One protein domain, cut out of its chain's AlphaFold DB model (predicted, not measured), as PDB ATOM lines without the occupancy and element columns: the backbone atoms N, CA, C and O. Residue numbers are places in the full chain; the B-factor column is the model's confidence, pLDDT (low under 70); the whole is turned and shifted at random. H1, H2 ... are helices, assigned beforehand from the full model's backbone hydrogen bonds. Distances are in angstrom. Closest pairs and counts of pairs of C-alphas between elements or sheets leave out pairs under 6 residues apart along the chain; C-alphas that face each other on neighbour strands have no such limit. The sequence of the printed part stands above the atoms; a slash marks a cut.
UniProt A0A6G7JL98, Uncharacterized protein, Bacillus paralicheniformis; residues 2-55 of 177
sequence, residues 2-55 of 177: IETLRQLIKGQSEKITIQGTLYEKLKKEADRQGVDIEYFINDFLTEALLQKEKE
ATOM      1  N   ILE A   2     -32.886 -18.042 -45.944       59.22
ATOM      2  CA  ILE A   2     -33.068 -16.867 -45.057       59.22
ATOM      3  C   ILE A   2     -34.549 -16.535 -44.840       59.22
ATOM      4  O   ILE A   2     -34.968 -16.357 -43.704       59.22
ATOM      5  N   GLU A   3     -35.370 -16.574 -45.892       58.47
ATOM      6  CA  GLU A   3     -36.821 -16.361 -45.759       58.47
ATOM      7  C   GLU A   3     -37.495 -17.417 -44.864       58.47
ATOM      8  O   GLU A   3     -38.377 -17.106 -44.073       58.47
ATOM      9  N   THR A   4     -37.002 -18.658 -44.912       61.94
ATOM     10  CA  THR A   4     -37.436 -19.750 -44.032       61.94
ATOM     11  C   THR A   4     -37.070 -19.453 -42.575       61.94
ATOM     12  O   THR A   4     -37.924 -19.555 -41.706       61.94
ATOM     13  N   LEU A   5     -35.838 -19.009 -42.296       60.69
ATOM     14  CA  LEU A   5     -35.407 -18.607 -40.949       60.69
ATOM     15  C   LEU A   5     -36.186 -17.385 -40.423       60.69
ATOM     16  O   LEU A   5     -36.588 -17.372 -39.263       60.69
ATOM     17  N   ARG A   6     -36.477 -16.392 -41.276       62.84
ATOM     18  CA  ARG A   6     -37.295 -15.216 -40.917       62.84
ATOM     19  C   ARG A   6     -38.726 -15.593 -40.538       62.84
ATOM     20  O   ARG A   6     -39.272 -15.021 -39.598       62.84
ATOM     21  N   GLN A   7     -39.331 -16.538 -41.254       58.09
ATOM     22  CA  GLN A   7     -40.679 -17.032 -40.953       58.09
ATOM     23  C   GLN A   7     -40.728 -17.827 -39.637       58.09
ATOM     24  O   GLN A   7     -41.680 -17.664 -38.872       58.09
ATOM     25  N   LEU A   8     -39.675 -18.603 -39.347       58.94
ATOM     26  CA  LEU A   8     -39.512 -19.352 -38.098       58.94
ATOM     27  C   LEU A   8     -39.384 -18.419 -36.877       58.94
ATOM     28  O   LEU A   8     -40.051 -18.641 -35.873       58.94
ATOM     29  N   ILE A   9     -38.599 -17.339 -36.980       59.50
ATOM     30  CA  ILE A   9     -38.375 -16.373 -35.883       59.50
ATOM     31  C   ILE A   9     -39.601 -15.479 -35.630       59.50
ATOM     32  O   ILE A   9     -39.905 -15.140 -34.490       59.50
ATOM     33  N   LYS A  10     -40.348 -15.099 -36.677       57.81
ATOM     34  CA  LYS A  10     -41.539 -14.237 -36.545       57.81
ATOM     35  C   LYS A  10     -42.771 -14.954 -35.975       57.81
ATOM     36  O   LYS A  10     -43.824 -14.329 -35.871       57.81
ATOM     37  N   GLY A  11     -42.675 -16.249 -35.656       53.25
ATOM     38  CA  GLY A  11     -43.810 -17.061 -35.200       53.25
ATOM     39  C   GLY A  11     -44.935 -17.173 -36.237       53.25
ATOM     40  O   GLY A  11     -46.077 -17.451 -35.880       53.25
ATOM     41  N   GLN A  12     -44.629 -16.907 -37.513       49.16
ATOM     42  CA  GLN A  12     -45.601 -16.857 -38.610       49.16
ATOM     43  C   GLN A  12     -45.636 -18.146 -39.446       49.16
ATOM     44  O   GLN A  12     -46.523 -18.282 -40.286       49.16
ATOM     45  N   SER A  13     -44.727 -19.102 -39.215       48.00
ATOM     46  CA  SER A  13     -44.793 -20.441 -39.813       48.00
ATOM     47  C   SER A  13     -45.180 -21.521 -38.807       48.00
ATOM     48  O   SER A  13     -44.840 -21.456 -37.627       48.00
ATOM     49  N   GLU A  14     -45.849 -22.544 -39.335       52.19
ATOM     50  CA  GLU A  14     -46.170 -23.828 -38.712       52.19
ATOM     51  C   GLU A  14     -45.012 -24.411 -37.881       52.19
ATOM     52  O   GLU A  14     -43.840 -24.172 -38.175       52.19
ATOM     53  N   LYS A  15     -45.369 -25.199 -36.854       58.44
ATOM     54  CA  LYS A  15     -44.483 -25.959 -35.949       58.44
ATOM     55  C   LYS A  15     -43.078 -26.199 -36.523       58.44
ATOM     56  O   LYS A  15     -42.904 -27.001 -37.445       58.44
ATOM     57  N   ILE A  16     -42.073 -25.564 -35.919       59.88
ATOM     58  CA  ILE A  16     -40.664 -25.778 -36.261       59.88
ATOM     59  C   ILE A  16     -40.317 -27.241 -35.985       59.88
ATOM     60  O   ILE A  16     -40.238 -27.672 -34.836       59.88
ATOM     61  N   THR A  17     -40.123 -28.024 -37.044       64.88
ATOM     62  CA  THR A  17     -39.724 -29.425 -36.900       64.88
ATOM     63  C   THR A  17     -38.204 -29.492 -36.842       64.88
ATOM     64  O   THR A  17     -37.524 -29.386 -37.860       64.88
ATOM     65  N   ILE A  18     -37.665 -29.645 -35.634       69.56
ATOM     66  CA  ILE A  18     -36.231 -29.828 -35.407       69.56
ATOM     67  C   ILE A  18     -35.928 -31.324 -35.428       69.56
ATOM     68  O   ILE A  18     -36.626 -32.127 -34.809       69.56
ATOM     69  N   GLN A  19     -34.867 -31.713 -36.132       80.06
ATOM     70  CA  GLN A  19     -34.400 -33.094 -36.124       80.06
ATOM     71  C   GLN A  19     -34.070 -33.519 -34.682       80.06
ATOM     72  O   GLN A  19     -33.323 -32.823 -33.996       80.06
ATOM     73  N   GLY A  20     -34.596 -34.658 -34.217       77.19
ATOM     74  CA  GLY A  20     -34.501 -35.053 -32.801       77.19
ATOM     75  C   GLY A  20     -33.067 -35.096 -32.252       77.19
ATOM     76  O   GLY A  20     -32.815 -34.691 -31.125       77.19
ATOM     77  N   THR A  21     -32.093 -35.479 -33.080       83.06
ATOM     78  CA  THR A  21     -30.666 -35.470 -32.718       83.06
ATOM     79  C   THR A  21     -30.091 -34.070 -32.501       83.06
ATOM     80  O   THR A  21     -29.163 -33.914 -31.710       83.06
ATOM     81  N   LEU A  22     -30.604 -33.056 -33.201       81.31
ATOM     82  CA  LEU A  22     -30.223 -31.658 -33.019       81.31
ATOM     83  C   LEU A  22     -30.926 -31.065 -31.794       81.31
ATOM     84  O   LEU A  22     -30.274 -30.405 -30.993       81.31
ATOM     85  N   TYR A  23     -32.214 -31.368 -31.605       84.69
ATOM     86  CA  TYR A  23     -32.973 -30.928 -30.433       84.69
ATOM     87  C   TYR A  23     -32.329 -31.398 -29.123       84.69
ATOM     88  O   TYR A  23     -32.104 -30.589 -28.232       84.69
ATOM     89  N   GLU A  24     -31.925 -32.668 -29.031       87.31
ATOM     90  CA  GLU A  24     -31.244 -33.199 -27.840       87.31
ATOM     91  C   GLU A  24     -29.902 -32.511 -27.549       87.31
ATOM     92  O   GLU A  24     -29.506 -32.370 -26.391       87.31
ATOM     93  N   LYS A  25     -29.185 -32.057 -28.585       86.44
ATOM     94  CA  LYS A  25     -27.948 -31.284 -28.403       86.44
ATOM     95  C   LYS A  25     -28.242 -29.879 -27.889       86.44
ATOM     96  O   LYS A  25     -27.595 -29.450 -26.942       86.44
ATOM     97  N   LEU A  26     -29.223 -29.201 -28.485       87.00
ATOM     98  CA  LEU A  26     -29.646 -27.863 -28.063       87.00
ATOM     99  C   LEU A  26     -30.211 -27.890 -26.637       87.00
ATOM    100  O   LEU A  26     -29.878 -27.021 -25.844       87.00
ATOM    101  N   LYS A  27     -30.967 -28.934 -26.280       88.44
ATOM    102  CA  LYS A  27     -31.477 -29.160 -24.924       88.44
ATOM    103  C   LYS A  27     -30.365 -29.283 -23.893       88.44
ATOM    104  O   LYS A  27     -30.377 -28.567 -22.903       88.44
ATOM    105  N   LYS A  28     -29.384 -30.157 -24.138       89.75
ATOM    106  CA  LYS A  28     -28.242 -30.328 -23.226       89.75
ATOM    107  C   LYS A  28     -27.463 -29.032 -23.023       89.75
ATOM    108  O   LYS A  28     -26.961 -28.793 -21.929       89.75
ATOM    109  N   GLU A  29     -27.341 -28.226 -24.072       87.06
ATOM    110  CA  GLU A  29     -26.636 -26.951 -24.002       87.06
ATOM    111  C   GLU A  29     -27.462 -25.881 -23.267       87.06
ATOM    112  O   GLU A  29     -26.915 -25.185 -22.415       87.06
ATOM    113  N   ALA A  30     -28.779 -25.821 -23.495       89.38
ATOM    114  CA  ALA A  30     -29.702 -24.972 -22.740       89.38
ATOM    115  C   ALA A  30     -29.699 -25.321 -21.239       89.38
ATOM    116  O   ALA A  30     -29.522 -24.439 -20.398       89.38
ATOM    117  N   ASP A  31     -29.774 -26.616 -20.908       89.94
ATOM    118  CA  ASP A  31     -29.702 -27.128 -19.534       89.94
ATOM    119  C   ASP A  31     -28.365 -26.754 -18.867       89.94
ATOM    120  O   ASP A  31     -28.329 -26.338 -17.709       89.94
ATOM    121  N   ARG A  32     -27.249 -26.856 -19.605       91.31
ATOM    122  CA  ARG A  32     -25.911 -26.465 -19.132       91.31
ATOM    123  C   ARG A  32     -25.808 -24.963 -18.854       91.31
ATOM    124  O   ARG A  32     -25.080 -24.568 -17.944       91.31
ATOM    125  N   GLN A  33     -26.488 -24.142 -19.645       87.44
ATOM    126  CA  GLN A  33     -26.501 -22.685 -19.503       87.44
ATOM    127  C   GLN A  33     -27.589 -22.187 -18.537       87.44
ATOM    128  O   GLN A  33     -27.599 -21.008 -18.190       87.44
ATOM    129  N   GLY A  34     -28.462 -23.077 -18.052       90.62
ATOM    130  CA  GLY A  34     -29.533 -22.746 -17.112       90.62
ATOM    131  C   GLY A  34     -30.634 -21.877 -17.722       90.62
ATOM    132  O   GLY A  34     -31.256 -21.094 -17.005       90.62
ATOM    133  N   VAL A  35     -30.854 -21.984 -19.034       89.88
ATOM    134  CA  VAL A  35     -31.840 -21.191 -19.785       89.88
ATOM    135  C   VAL A  35     -32.964 -22.069 -20.320       89.88
ATOM    136  O   VAL A  35     -32.784 -23.265 -20.548       89.88
ATOM    137  N   ASP A  36     -34.135 -21.468 -20.527       89.38
ATOM    138  CA  ASP A  36     -35.265 -22.155 -21.147       89.38
ATOM    139  C   ASP A  36     -34.917 -22.609 -22.575       89.38
ATOM    140  O   ASP A  36     -34.270 -21.890 -23.340       89.38
ATOM    141  N   ILE A  37     -35.345 -23.820 -22.935       83.50
ATOM    142  CA  ILE A  37     -34.986 -24.420 -24.218       83.50
ATOM    143  C   ILE A  37     -35.608 -23.691 -25.410       83.50
ATOM    144  O   ILE A  37     -34.966 -23.592 -26.455       83.50
ATOM    145  N   GLU A  38     -36.830 -23.170 -25.284       81.38
ATOM    146  CA  GLU A  38     -37.468 -22.418 -26.366       81.38
ATOM    147  C   GLU A  38     -36.757 -21.082 -26.562       81.38
ATOM    148  O   GLU A  38     -36.478 -20.693 -27.699       81.38
ATOM    149  N   TYR A  39     -36.389 -20.419 -25.461       79.44
ATOM    150  CA  TYR A  39     -35.546 -19.226 -25.503       79.44
ATOM    151  C   TYR A  39     -34.205 -19.511 -26.193       79.44
ATOM    152  O   TYR A  39     -33.844 -18.813 -27.136       79.44
ATOM    153  N   PHE A  40     -33.504 -20.574 -25.788       83.94
ATOM    154  CA  PHE A  40     -32.206 -20.947 -26.352       83.94
ATOM    155  C   PHE A  40     -32.281 -21.271 -27.848       83.94
ATOM    156  O   PHE A  40     -31.424 -20.857 -28.626       83.94
ATOM    157  N   ILE A  41     -33.319 -21.995 -28.277       83.50
ATOM    158  CA  ILE A  41     -33.538 -22.310 -29.693       83.50
ATOM    159  C   ILE A  41     -33.799 -21.029 -30.493       83.50
ATOM    160  O   ILE A  41     -33.240 -20.871 -31.577       83.50
ATOM    161  N   ASN A  42     -34.628 -20.118 -29.979       79.38
ATOM    162  CA  ASN A  42     -34.911 -18.853 -30.654       79.38
ATOM    163  C   ASN A  42     -33.671 -17.963 -30.752       79.38
ATOM    164  O   ASN A  42     -33.433 -17.375 -31.807       79.38
ATOM    165  N   ASP A  43     -32.869 -17.895 -29.691       80.00
ATOM    166  CA  ASP A  43     -31.610 -17.152 -29.666       80.00
ATOM    167  C   ASP A  43     -30.621 -17.722 -30.696       80.00
ATOM    168  O   ASP A  43     -30.180 -17.014 -31.601       80.00
ATOM    169  N   PHE A  44     -30.414 -19.044 -30.688       82.62
ATOM    170  CA  PHE A  44     -29.579 -19.749 -31.664       82.62
ATOM    171  C   PHE A  44     -30.022 -19.518 -33.119       82.62
ATOM    172  O   PHE A  44     -29.199 -19.279 -34.007       82.62
ATOM    173  N   LEU A  45     -31.330 -19.589 -33.395       80.44
ATOM    174  CA  LEU A  45     -31.876 -19.329 -34.731       80.44
ATOM    175  C   LEU A  45     -31.702 -17.864 -35.141       80.44
ATOM    176  O   LEU A  45     -31.424 -17.592 -36.312       80.44
ATOM    177  N   THR A  46     -31.843 -16.935 -34.196       77.31
ATOM    178  CA  THR A  46     -31.657 -15.497 -34.422       77.31
ATOM    179  C   THR A  46     -30.203 -15.180 -34.750       77.31
ATOM    180  O   THR A  46     -29.939 -14.504 -35.742       77.31
ATOM    181  N   GLU A  47     -29.249 -15.726 -33.998       81.06
ATOM    182  CA  GLU A  47     -27.820 -15.586 -34.296       81.06
ATOM    183  C   GLU A  47     -27.463 -16.178 -35.665       81.06
ATOM    184  O   GLU A  47     -26.770 -15.542 -36.466       81.06
ATOM    185  N   ALA A  48     -27.982 -17.369 -35.981       78.75
ATOM    186  CA  ALA A  48     -27.768 -18.003 -37.277       78.75
ATOM    187  C   ALA A  48     -28.348 -17.173 -38.436       78.75
ATOM    188  O   ALA A  48     -27.731 -17.097 -39.503       78.75
ATOM    189  N   LEU A  49     -29.509 -16.536 -38.238       76.44
ATOM    190  CA  LEU A  49     -30.096 -15.608 -39.205       76.44
ATOM    191  C   LEU A  49     -29.187 -14.391 -39.409       76.44
ATOM    192  O   LEU A  49     -28.833 -14.099 -40.548       76.44
ATOM    193  N   LEU A  50     -28.788 -13.715 -38.329       78.56
ATOM    194  CA  LEU A  50     -27.953 -12.512 -38.390       78.56
ATOM    195  C   LEU A  50     -26.620 -12.785 -39.094       78.56
ATOM    196  O   LEU A  50     -26.185 -12.007 -39.944       78.56
ATOM    197  N   GLN A  51     -25.992 -13.923 -38.793       82.94
ATOM    198  CA  GLN A  51     -24.766 -14.352 -39.458       82.94
ATOM    199  C   GLN A  51     -24.988 -14.568 -40.964       82.94
ATOM    200  O   GLN A  51     -24.172 -14.136 -41.779       82.94
ATOM    201  N   LYS A  52     -26.107 -15.193 -41.349       79.50
ATOM    202  CA  LYS A  52     -26.455 -15.422 -42.758       79.50
ATOM    203  C   LYS A  52     -26.784 -14.135 -43.511       79.50
ATOM    204  O   LYS A  52     -26.386 -14.007 -44.665       79.50
ATOM    205  N   GLU A  53     -27.475 -13.192 -42.880       78.75
ATOM    206  CA  GLU A  53     -27.766 -11.877 -43.461       78.75
ATOM    207  C   GLU A  53     -26.475 -11.087 -43.700       78.75
ATOM    208  O   GLU A  53     -26.272 -10.558 -44.791       78.75
ATOM    209  N   LYS A  54     -25.545 -11.107 -42.739       83.00
ATOM    210  CA  LYS A  54     -24.231 -10.474 -42.888       83.00
ATOM    211  C   LYS A  54     -23.401 -11.095 -44.015       83.00
ATOM    212  O   LYS A  54     -22.802 -10.369 -44.806       83.00
ATOM    213  N   GLU A  55     -23.381 -12.425 -44.118       82.12
ATOM    214  CA  GLU A  55     -22.723 -13.136 -45.224       82.12
ATOM    215  C   GLU A  55     -23.315 -12.740 -46.586       82.12
ATOM    216  O   GLU A  55     -22.566 -12.517 -47.538       82.12
TER     217      GLU A  55
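This is residues 2 to 55 of the 177 residues of an uncharacterized protein of Bacillus paralicheniformis (UniProt A0A6G7JL98). What shape do these atoms make? Two helices, H2 and H3, meet as a corner, and a short first helix, H1, lies side by side with the later part of the long H3, near Leu 49. H2 stands crosswise at the beginning of H3, and residues 10 to 19 make an open arc from H1 over to H2. What is it built of, and how large is it? The printed part has 54 residues with three named helices in the order H1, H2, H3 and no named strand, and its class is all helix. It is only just compact, close to loose, with a radius of gyration of the C-alphas of 11.6 A and spans of 29 by 25 by 18 A.

What does the first helix meet? H1, residues 2 to 9, touches H3, residues 37 to 55, where the closest C-alphas, those of Leu 5 and Leu 49, are 6.3 A apart. Their lines stand at a shallow tilt of 24 degrees, and they run opposite ways. How does the next helix stand? H2, residues 20 to 33, touches H3 with residues 26 to 31 alone, and H3 touches H2 with residues 37 to 41 alone. The closest C-alphas, those of Ala 30 and Ile 37, are 5.5 A apart, and the lines of H2 and H3 are about perpendicular at 76 degrees. H1 and H2 are apart. What do the backbone N and O atoms show? In H1 and H3 every O i to N i+4 pair is within hydrogen-bond range, and in H2 9 of 10 are.

Where does the first helix begin? H1 begins at C-alpha 2, at (-33.068, -16.867, -45.057), and runs 10.6 A to C-alpha 9. Where is the second helix? H2 runs from C-alpha 20, at (-34.501, -35.053, -32.801), to C-alpha 33, a length of 19.8 A. How far does the last helix reach? H3, the longest helix with 19 residues, runs 26.8 A from C-alpha 37 to C-alpha 55, at (-22.723, -13.136, -45.224).

How far does it extend? The two C-alphas farthest apart, those of Glu 3 and Arg 32, are 30.5 A apart, while the first and last printed C-alphas, those of Ile 2 and Glu 55, are 11.0 A apart. Is the printed part whole, and are its links long? The printed part has no cut, the link from H1 to H2 is short with 10 residues, and the link from H2 to H3 is tight with 3 residues. Where is the model's confidence low? Residues 2 to 18, of which 2 to 9 belong to H1, have a pLDDT under 70, and the mean of the printed part is 75.7.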